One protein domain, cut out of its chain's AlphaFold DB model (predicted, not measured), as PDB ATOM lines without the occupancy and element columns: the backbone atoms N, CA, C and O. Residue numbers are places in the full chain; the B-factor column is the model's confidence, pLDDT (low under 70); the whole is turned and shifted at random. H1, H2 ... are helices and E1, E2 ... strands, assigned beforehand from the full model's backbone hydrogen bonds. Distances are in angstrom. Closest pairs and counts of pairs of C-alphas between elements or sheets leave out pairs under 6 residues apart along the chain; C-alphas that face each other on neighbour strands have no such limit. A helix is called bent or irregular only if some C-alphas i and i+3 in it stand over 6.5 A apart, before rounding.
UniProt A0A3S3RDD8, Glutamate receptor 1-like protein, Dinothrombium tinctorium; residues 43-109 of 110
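AT A GLANCE: This is residues 43 to 109 of the 110 residues of the protein "Glutamate receptor 1-like protein" of Dinothrombium tinctorium (UniProt A0A3S3RDD8). One long helix, H1, has a short helix, H2, packed at a steep tilt on its residues 56 to 64, and between the two the backbone makes a long loop region, residues 68 to 99, that holds one short strand, E1. The first part of H1 sticks out as an arm: residues 43 to 52, of which 45 to 52 belong to H1, stand free. The printed part has 67 residues, with two named helices and one named strand in the order H1, E1, H2, and its class is mostly helix. E1 pairs with no named strand. The whole is loose, with a radius of gyration of the C-alphas of 14.6 A, and the C-alphas span 43 by 30 by 23 A.

HOW THE PARTS SIT: The longest helix is H1, residues 45 to 67, and H2, residues 100 to 108, touches it with 9 pairs of C-alphas within 8 A. H1 touches H2 with its residues 56 to 64 alone. The closest C-alphas of the two helices are those of Ala 60 and Leu 107, 5.2 A apart. Their lines stand at a steep tilt of 63 degrees, and they run opposite ways. Their centres are 12.3 A apart. The strand E1, residues 80 to 83, is apart from H1 and also from H2. Short pairings stand beside E1: residues 76 to 77 pair antiparallel with residues 80 to 81 of E1, and residues 86 to 87 pair antiparallel with residues 82 to 83 of E1. In H1 and H2 every O i to N i+4 pair is within hydrogen-bond range.

IN THESE COORDINATES: H1, residues 45 to 67, begins with C-alpha 45 at (-62.092, -38.177, 0.676) and ends with C-alpha 67 at (-31.840, -31.231, 11.489), 32.9 A from first to last C-alpha. H2, residues 100 to 108, measures 12.4 A and ends with C-alpha 108 at (-47.538, -28.821, 12.858). E1, residues 80 to 83, measures 10.2 A, and its C-alpha 80 is at (-35.281, -52.611, 21.071). Neither helix is bent.

THE WHOLE: The two C-alphas farthest apart are those of Ile 43 and Asp 85, at 44.0 A. The printed part runs from residue 43 to residue 109 and has no cut. The link from H1 to E1, 12 residues, and the link from E1 to H2, 16 residues, are both long. Residues 65 to 70, of which 65 to 67 belong to H1, also stand free. Without the stretches that stand free, the body has 51 residues and spans 29 by 25 by 16 A. The mean pLDDT of the printed part is 92.1, and no printed residue is under 70.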
ATOM      1  N   ILE A  43     -61.491 -41.323  -6.081       84.75
ATOM      2  CA  ILE A  43     -60.933 -41.655  -4.776       84.75
ATOM      3  C   ILE A  43     -61.834 -41.045  -3.708       84.75
ATOM      4  O   ILE A  43     -62.305 -39.912  -3.858       84.75
ATOM      5  N   SER A  44     -62.080 -41.786  -2.628       88.00
ATOM      6  CA  SER A  44     -62.808 -41.242  -1.486       88.00
ATOM      7  C   SER A  44     -62.005 -40.129  -0.806       88.00
ATOM      8  O   SER A  44     -60.771 -40.103  -0.845       88.00
ATOM      9  N   ALA A  45     -62.713 -39.210  -0.149       90.62
ATOM     10  CA  ALA A  45     -62.092 -38.177   0.676       90.62
ATOM     11  C   ALA A  45     -61.159 -38.790   1.737       90.62
ATOM     12  O   ALA A  45     -60.035 -38.324   1.898       90.62
ATOM     13  N   ASP A  46     -61.584 -39.878   2.382       91.19
ATOM     14  CA  ASP A  46     -60.800 -40.558   3.415       91.19
ATOM     15  C   ASP A  46     -59.495 -41.138   2.864       91.19
ATOM     16  O   ASP A  46     -58.432 -40.953   3.454       91.19
ATOM     17  N   ALA A  47     -59.540 -41.797   1.701       89.31
ATOM     18  CA  ALA A  47     -58.347 -42.372   1.087       89.31
ATOM     19  C   ALA A  47     -57.363 -41.286   0.618       89.31
ATOM     20  O   ALA A  47     -56.151 -41.438   0.788       89.31
ATOM     21  N   ALA A  48     -57.870 -40.172   0.085       90.88
ATOM     22  CA  ALA A  48     -57.040 -39.019  -0.256       90.88
ATOM     23  C   ALA A  48     -56.388 -38.397   0.994       90.88
ATOM     24  O   ALA A  48     -55.185 -38.141   0.996       90.88
ATOM     25  N   LEU A  49     -57.137 -38.246   2.090       93.94
ATOM     26  CA  LEU A  49     -56.600 -37.757   3.363       93.94
ATOM     27  C   LEU A  49     -55.566 -38.710   3.977       93.94
ATOM     28  O   LEU A  49     -54.616 -38.245   4.596       93.94
ATOM     29  N   MET A  50     -55.696 -40.028   3.793       93.50
ATOM     30  CA  MET A  50     -54.661 -40.983   4.212       93.50
ATOM     31  C   MET A  50     -53.355 -40.793   3.434       93.50
ATOM     32  O   MET A  50     -52.270 -40.864   4.021       93.50
ATOM     33  N   TYR A  51     -53.443 -40.531   2.126       91.50
ATOM     34  CA  TYR A  51     -52.274 -40.216   1.304       91.50
ATOM     35  C   TYR A  51     -51.586 -38.931   1.788       91.50
ATOM     36  O   TYR A  51     -50.392 -38.958   2.101       91.50
ATOM     37  N   ASP A  52     -52.343 -37.841   1.936       93.75
ATOM     38  CA  ASP A  52     -51.809 -36.555   2.397       93.75
ATOM     39  C   ASP A  52     -51.281 -36.635   3.837       93.75
ATOM     40  O   ASP A  52     -50.192 -36.143   4.131       93.75
ATOM     41  N   GLY A  53     -51.986 -37.326   4.735       96.56
ATOM     42  CA  GLY A  53     -51.563 -37.525   6.121       96.56
ATOM     43  C   GLY A  53     -50.251 -38.304   6.228       96.56
ATOM     44  O   GLY A  53     -49.364 -37.928   6.995       96.56
ATOM     45  N   THR A  54     -50.072 -39.342   5.407       96.25
ATOM     46  CA  THR A  54     -48.804 -40.089   5.346       96.25
ATOM     47  C   THR A  54     -47.663 -39.204   4.850       96.25
ATOM     48  O   THR A  54     -46.553 -39.275   5.380       96.25
ATOM     49  N   LYS A  55     -47.932 -38.337   3.866       95.44
ATOM     50  CA  LYS A  55     -46.952 -37.372   3.360       95.44
ATOM     51  C   LYS A  55     -46.528 -36.375   4.441       95.44
ATOM     52  O   LYS A  55     -45.333 -36.164   4.611       95.44
ATOM     53  N   VAL A  56     -47.471 -35.839   5.221       97.69
ATOM     54  CA  VAL A  56     -47.170 -34.952   6.362       97.69
ATOM     55  C   VAL A  56     -46.280 -35.652   7.390       97.69
ATOM     56  O   VAL A  56     -45.287 -35.079   7.831       97.69
ATOM     57  N   ILE A  57     -46.589 -36.904   7.746       98.00
ATOM     58  CA  ILE A  57     -45.765 -37.684   8.682       98.00
ATOM     59  C   ILE A  57     -44.341 -37.845   8.133       98.00
ATOM     60  O   ILE A  57     -43.373 -37.566   8.841       98.00
ATOM     61  N   LEU A  58     -44.206 -38.260   6.872       97.94
ATOM     62  CA  LEU A  58     -42.911 -38.462   6.225       97.94
ATOM     63  C   LEU A  58     -42.088 -37.168   6.168       97.94
ATOM     64  O   LEU A  58     -40.916 -37.166   6.547       97.94
ATOM     65  N   ASP A  59     -42.698 -36.065   5.739       97.94
ATOM     66  CA  ASP A  59     -42.030 -34.769   5.623       97.94
ATOM     67  C   ASP A  59     -41.589 -34.238   6.992       97.94
ATOM     68  O   ASP A  59     -40.463 -33.748   7.125       97.94
ATOM     69  N   ALA A  60     -42.416 -34.393   8.030       98.12
ATOM     70  CA  ALA A  60     -42.063 -34.011   9.395       98.12
ATOM     71  C   ALA A  60     -40.820 -34.766   9.888       98.12
ATOM     72  O   ALA A  60     -39.847 -34.141  10.318       98.12
ATOM     73  N   PHE A  61     -40.814 -36.099   9.784       97.56
ATOM     74  CA  PHE A  61     -39.678 -36.907  10.237       97.56
ATOM     75  C   PHE A  61     -38.418 -36.662   9.403       97.56
ATOM     76  O   PHE A  61     -37.335 -36.570   9.979       97.56
ATOM     77  N   ASN A  62     -38.542 -36.466   8.088       97.44
ATOM     78  CA  ASN A  62     -37.412 -36.089   7.239       97.44
ATOM     79  C   ASN A  62     -36.800 -34.755   7.680       97.44
ATOM     80  O   ASN A  62     -35.587 -34.665   7.857       97.44
ATOM     81  N   ARG A  63     -37.615 -33.718   7.920       97.25
ATOM     82  CA  ARG A  63     -37.124 -32.420   8.417       97.25
ATOM     83  C   ARG A  63     -36.458 -32.553   9.789       97.25
ATOM     84  O   ARG A  63     -35.400 -31.964  10.008       97.25
ATOM     85  N   MET A  64     -37.044 -33.334  10.699       96.38
ATOM     86  CA  MET A  64     -36.491 -33.570  12.037       96.38
ATOM     87  C   MET A  64     -35.136 -34.285  11.982       96.38
ATOM     88  O   MET A  64     -34.187 -33.821  12.607       96.38
ATOM     89  N   LEU A  65     -35.029 -35.362  11.203       96.06
ATOM     90  CA  LEU A  65     -33.803 -36.154  11.072       96.06
ATOM     91  C   LEU A  65     -32.714 -35.442  10.267       96.06
ATOM     92  O   LEU A  65     -31.538 -35.601  10.572       96.06
ATOM     93  N   ASN A  66     -33.080 -34.612   9.288       96.69
ATOM     94  CA  ASN A  66     -32.118 -33.757   8.589       96.69
ATOM     95  C   ASN A  66     -31.517 -32.696   9.520       96.69
ATOM     96  O   ASN A  66     -30.359 -32.320   9.357       96.69
ATOM     97  N   LYS A  67     -32.299 -32.206  10.492       96.44
ATOM     98  CA  LYS A  67     -31.840 -31.231  11.489       96.44
ATOM     99  C   LYS A  67     -31.003 -31.880  12.593       96.44
ATOM    100  O   LYS A  67     -30.005 -31.299  13.007       96.44
ATOM    101  N   ASP A  68     -31.418 -33.047  13.076       96.25
ATOM    102  CA  ASP A  68     -30.697 -33.831  14.078       96.25
ATOM    103  C   ASP A  68     -30.777 -35.336  13.751       96.25
ATOM    104  O   ASP A  68     -31.732 -36.015  14.146       96.25
ATOM    105  N   PRO A  69     -29.755 -35.888  13.069       96.06
ATOM    106  CA  PRO A  69     -29.718 -37.306  12.720       96.06
ATOM    107  C   PRO A  69     -29.637 -38.246  13.929       96.06
ATOM    108  O   PRO A  69     -29.947 -39.430  13.809       96.06
ATOM    109  N   ASN A  70     -29.205 -37.752  15.095       94.56
ATOM    110  CA  ASN A  70     -29.061 -38.561  16.304       94.56
ATOM    111  C   ASN A  70     -30.295 -38.493  17.216       94.56
ATOM    112  O   ASN A  70     -30.286 -39.149  18.260       94.56
ATOM    113  N   LEU A  71     -31.355 -37.773  16.823       93.94
ATOM    114  CA  LEU A  71     -32.535 -37.504  17.651       93.94
ATOM    115  C   LEU A  71     -33.121 -38.761  18.312       93.94
ATOM    116  O   LEU A  71     -33.457 -38.728  19.492       93.94
ATOM    117  N   PHE A  72     -33.208 -39.871  17.569       93.56
ATOM    118  CA  PHE A  72     -33.755 -41.140  18.066       93.56
ATOM    119  C   PHE A  72     -32.700 -42.229  18.305       93.56
ATOM    120  O   PHE A  72     -33.041 -43.390  18.544       93.56
ATOM    121  N   ARG A  73     -31.406 -41.895  18.237       92.25
ATOM    122  CA  ARG A  73     -30.313 -42.880  18.308       92.25
ATOM    123  C   ARG A  73     -30.332 -43.687  19.607       92.25
ATOM    124  O   ARG A  73     -30.055 -44.881  19.589       92.25
ATOM    125  N   ASN A  74     -30.652 -43.039  20.724       90.81
ATOM    126  CA  ASN A  74     -30.697 -43.700  22.030       90.81
ATOM    127  C   ASN A  74     -31.999 -44.479  22.253       90.81
ATOM    128  O   ASN A  74     -32.007 -45.430  23.035       90.81
ATOM    129  N   ASN A  75     -33.068 -44.114  21.538       93.44
ATOM    130  CA  ASN A  75     -34.346 -44.815  21.592       93.44
ATOM    131  C   ASN A  75     -34.287 -46.156  20.868       93.44
ATOM    132  O   ASN A  75     -34.870 -47.119  21.346       93.44
ATOM    133  N   PHE A  76     -33.586 -46.242  19.736       92.19
ATOM    134  CA  PHE A  76     -33.497 -47.463  18.936       92.19
ATOM    135  C   PHE A  76     -32.116 -48.103  19.081       92.19
ATOM    136  O   PHE A  76     -31.213 -47.870  18.277       92.19
ATOM    137  N   ARG A  77     -31.937 -48.933  20.113       89.12
ATOM    138  CA  ARG A  77     -30.665 -49.626  20.382       89.12
ATOM    139  C   ARG A  77     -30.884 -51.129  20.518       89.12
ATOM    140  O   ARG A  77     -31.818 -51.567  21.175       89.12
ATOM    141  N   ARG A  78     -30.000 -51.923  19.898       87.31
ATOM    142  CA  ARG A  78     -30.001 -53.403  19.959       87.31
ATOM    143  C   ARG A  78     -31.325 -54.060  19.521       87.31
ATOM    144  O   ARG A  78     -31.700 -55.096  20.054       87.31
ATOM    145  N   GLY A  79     -32.024 -53.464  18.552       88.06
ATOM    146  CA  GLY A  79     -33.316 -53.973  18.066       88.06
ATOM    147  C   GLY A  79     -34.483 -53.743  19.030       88.06
ATOM    148  O   GLY A  79     -35.564 -54.287  18.829       88.06
ATOM    149  N   GLU A  80     -34.279 -52.934  20.067       91.62
ATOM    150  CA  GLU A  80     -35.281 -52.611  21.071       91.62
ATOM    151  C   GLU A  80     -35.554 -51.106  21.088       91.62
ATOM    152  O   GLU A  80     -34.696 -50.286  20.745       91.62
ATOM    153  N   VAL A  81     -36.772 -50.759  21.504       92.75
ATOM    154  CA  VAL A  81     -37.194 -49.376  21.731       92.75
ATOM    155  C   VAL A  81     -36.981 -49.043  23.201       92.75
ATOM    156  O   VAL A  81     -37.322 -49.847  24.066       92.75
ATOM    157  N   TYR A  82     -36.452 -47.862  23.479       92.44
ATOM    158  CA  TYR A  82     -36.276 -47.312  24.815       92.44
ATOM    159  C   TYR A  82     -36.916 -45.924  24.906       92.44
ATOM    160  O   TYR A  82     -36.869 -45.147  23.951       92.44
ATOM    161  N   ASN A  83     -37.492 -45.620  26.065       91.94
ATOM    162  CA  ASN A  83     -38.103 -44.336  26.402       91.94
ATOM    163  C   ASN A  83     -37.738 -43.985  27.851       91.94
ATOM    164  O   ASN A  83     -38.069 -44.768  28.743       91.94
ATOM    165  N   ASN A  84     -37.066 -42.854  28.101       87.81
ATOM    166  CA  ASN A  84     -36.565 -42.486  29.436       87.81
ATOM    167  C   ASN A  84     -35.832 -43.653  30.138       87.81
ATOM    168  O   ASN A  84     -36.212 -44.074  31.230       87.81
ATOM    169  N   ASP A  85     -34.852 -44.247  29.449       84.31
ATOM    170  CA  ASP A  85     -34.061 -45.421  29.876       84.31
ATOM    171  C   ASP A  85     -34.835 -46.722  30.154       84.31
ATOM    172  O   ASP A  85     -34.229 -47.777  30.358       84.31
ATOM    173  N   SER A  86     -36.160 -46.696  30.063       88.25
ATOM    174  CA  SER A  86     -37.011 -47.872  30.202       88.25
ATOM    175  C   SER A  86     -37.181 -48.563  28.857       88.25
ATOM    176  O   SER A  86     -37.281 -47.913  27.816       88.25
ATOM    177  N   ARG A  87     -37.205 -49.896  28.860       90.38
ATOM    178  CA  ARG A  87     -37.455 -50.680  27.647       90.38
ATOM    179  C   ARG A  87     -38.935 -50.589  27.270       90.38
ATOM    180  O   ARG A  87     -39.805 -50.907  28.075       90.38
ATOM    181  N   GLY A  88     -39.201 -50.244  26.018       88.25
ATOM    182  CA  GLY A  88     -40.534 -50.102  25.450       88.25
ATOM    183  C   GLY A  88     -41.207 -48.775  25.792       88.25
ATOM    184  O   GLY A  88     -40.592 -47.838  26.295       88.25
ATOM    185  N   ILE A  89     -42.497 -48.708  25.478       87.62
ATOM    186  CA  ILE A  89     -43.387 -47.611  25.850       87.62
ATOM    187  C   ILE A  89     -44.448 -48.231  26.755       87.62
ATOM    188  O   ILE A  89     -45.190 -49.113  26.325       87.62
ATOM    189  N   ASP A  90     -44.482 -47.813  28.018       84.25
ATOM    190  CA  ASP A  90     -45.471 -48.300  28.974       84.25
ATOM    191  C   ASP A  90     -46.819 -47.603  28.737       84.25
ATOM    192  O   ASP A  90     -46.978 -46.419  29.020       84.25
ATOM    193  N   CYS A  91     -47.800 -48.350  28.224       84.31
ATOM    194  CA  CYS A  91     -49.150 -47.840  27.966       84.31
ATOM    195  C   CYS A  91     -50.011 -47.691  29.232       84.31
ATOM    196  O   CYS A  91     -51.099 -47.123  29.155       84.31
ATOM    197  N   ARG A  92     -49.588 -48.255  30.371       86.06
ATOM    198  CA  ARG A  92     -50.306 -48.172  31.654       86.06
ATOM    199  C   ARG A  92     -49.707 -47.113  32.575       86.06
ATOM    200  O   ARG A  92     -50.416 -46.576  33.422       86.06
ATOM    201  N   GLY A  93     -48.416 -46.844  32.428       76.69
ATOM    202  CA  GLY A  93     -47.686 -45.852  33.202       76.69
ATOM    203  C   GLY A  93     -47.977 -44.410  32.785       76.69
ATOM    204  O   GLY A  93     -48.517 -44.122  31.720       76.69
ATOM    205  N   ALA A  94     -47.561 -43.471  33.634       74.62
ATOM    206  CA  ALA A  94     -47.638 -42.037  33.346       74.62
ATOM    207  C   ALA A  94     -46.512 -41.542  32.411       74.62
ATOM    208  O   ALA A  94     -46.477 -40.363  32.047       74.62
ATOM    209  N   PHE A  95     -45.572 -42.417  32.039       78.12
ATOM    210  CA  PHE A  95     -44.412 -42.060  31.231       78.12
ATOM    211  C   PHE A  95     -44.800 -41.920  29.760       78.12
ATOM    212  O   PHE A  95     -44.964 -42.893  29.029       78.12
ATOM    213  N   ARG A  96     -44.931 -40.669  29.322       86.50
ATOM    214  CA  ARG A  96     -45.168 -40.315  27.920       86.50
ATOM    215  C   ARG A  96     -43.911 -40.566  27.088       86.50
ATOM    216  O   ARG A  96     -42.805 -40.650  27.621       86.50
ATOM    217  N   TRP A  97     -44.086 -40.645  25.772       90.56
ATOM    218  CA  TRP A  97     -42.960 -40.649  24.843       90.56
ATOM    219  C   TRP A  97     -42.140 -39.360  24.989       90.56
ATOM    220  O   TRP A  97     -42.687 -38.264  24.851       90.56
ATOM    221  N   GLU A  98     -40.840 -39.485  25.253       91.62
ATOM    222  CA  GLU A  98     -39.957 -38.361  25.594       91.62
ATOM    223  C   GLU A  98     -39.850 -37.311  24.474       91.62
ATOM    224  O   GLU A  98     -39.688 -36.121  24.745       91.62
ATOM    225  N   HIS A  99     -40.029 -37.716  23.211       93.38
ATOM    226  CA  HIS A  99     -40.009 -36.801  22.062       93.38
ATOM    227  C   HIS A  99     -41.402 -36.352  21.608       93.38
ATOM    228  O   HIS A  99     -41.514 -35.746  20.544       93.38
ATOM    229  N   GLY A 100     -42.466 -36.633  22.369       93.12
ATOM    230  CA  GLY A 100     -43.849 -36.341  21.966       93.12
ATOM    231  C   GLY A 100     -44.064 -34.880  21.557       93.12
ATOM    232  O   GLY A 100     -44.552 -34.617  20.459       93.12
ATOM    233  N   GLU A 101     -43.603 -33.939  22.385       94.75
ATOM    234  CA  GLU A 101     -43.702 -32.494  22.117       94.75
ATOM    235  C   GLU A 101     -42.910 -32.066  20.870       94.75
ATOM    236  O   GLU A 101     -43.357 -31.230  20.083       94.75
ATOM    237  N   LYS A 102     -41.745 -32.679  20.629       95.31
ATOM    238  CA  LYS A 102     -40.946 -32.407  19.424       95.31
ATOM    239  C   LYS A 102     -41.636 -32.930  18.167       95.31
ATOM    240  O   LYS A 102     -41.648 -32.237  17.155       95.31
ATOM    241  N   ILE A 103     -42.210 -34.131  18.233       96.69
ATOM    242  CA  ILE A 103     -42.911 -34.755  17.104       96.69
ATOM    243  C   ILE A 103     -44.155 -33.943  16.745       96.69
ATOM    244  O   ILE A 103     -44.340 -33.616  15.577       96.69
ATOM    245  N   ILE A 104     -44.978 -33.551  17.723       97.31
ATOM    246  CA  ILE A 104     -46.179 -32.757  17.435       97.31
ATOM    247  C   ILE A 104     -45.829 -31.368  16.891       97.31
ATOM    248  O   ILE A 104     -46.507 -30.883  15.986       97.31
ATOM    249  N   ALA A 105     -44.755 -30.744  17.388       96.31
ATOM    250  CA  ALA A 105     -44.253 -29.489  16.839       96.31
ATOM    251  C   ALA A 105     -43.752 -29.664  15.396       96.31
ATOM    252  O   ALA A 105     -44.057 -28.832  14.547       96.31
ATOM    253  N   GLY A 106     -43.046 -30.760  15.104       96.25
ATOM    254  CA  GLY A 106     -42.593 -31.101  13.756       96.25
ATOM    255  C   GLY A 106     -43.751 -31.314  12.781       96.25
ATOM    256  O   GLY A 106     -43.744 -30.734  11.702       96.25
ATOM    257  N   LEU A 107     -44.774 -32.071  13.188       97.69
ATOM    258  CA  LEU A 107     -45.976 -32.322  12.382       97.69
ATOM    259  C   LEU A 107     -46.749 -31.036  12.070       97.69
ATOM    260  O   LEU A 107     -47.219 -30.860  10.952       97.69
ATOM    261  N   LYS A 108     -46.863 -30.119  13.038       97.00
ATOM    262  CA  LYS A 108     -47.538 -28.821  12.858       97.00
ATOM    263  C   LYS A 108     -46.744 -27.821  12.011       97.00
ATOM    264  O   LYS A 108     -47.303 -26.804  11.619       97.00
ATOM    265  N   ALA A 109     -45.457 -28.076  11.789       94.00
ATOM    266  CA  ALA A 109     -44.548 -27.185  11.077       94.00
ATOM    267  C   ALA A 109     -44.249 -27.636   9.636       94.00
ATOM    268  O   ALA A 109     -43.375 -27.044   8.996       94.00
TER     269      ALA A 109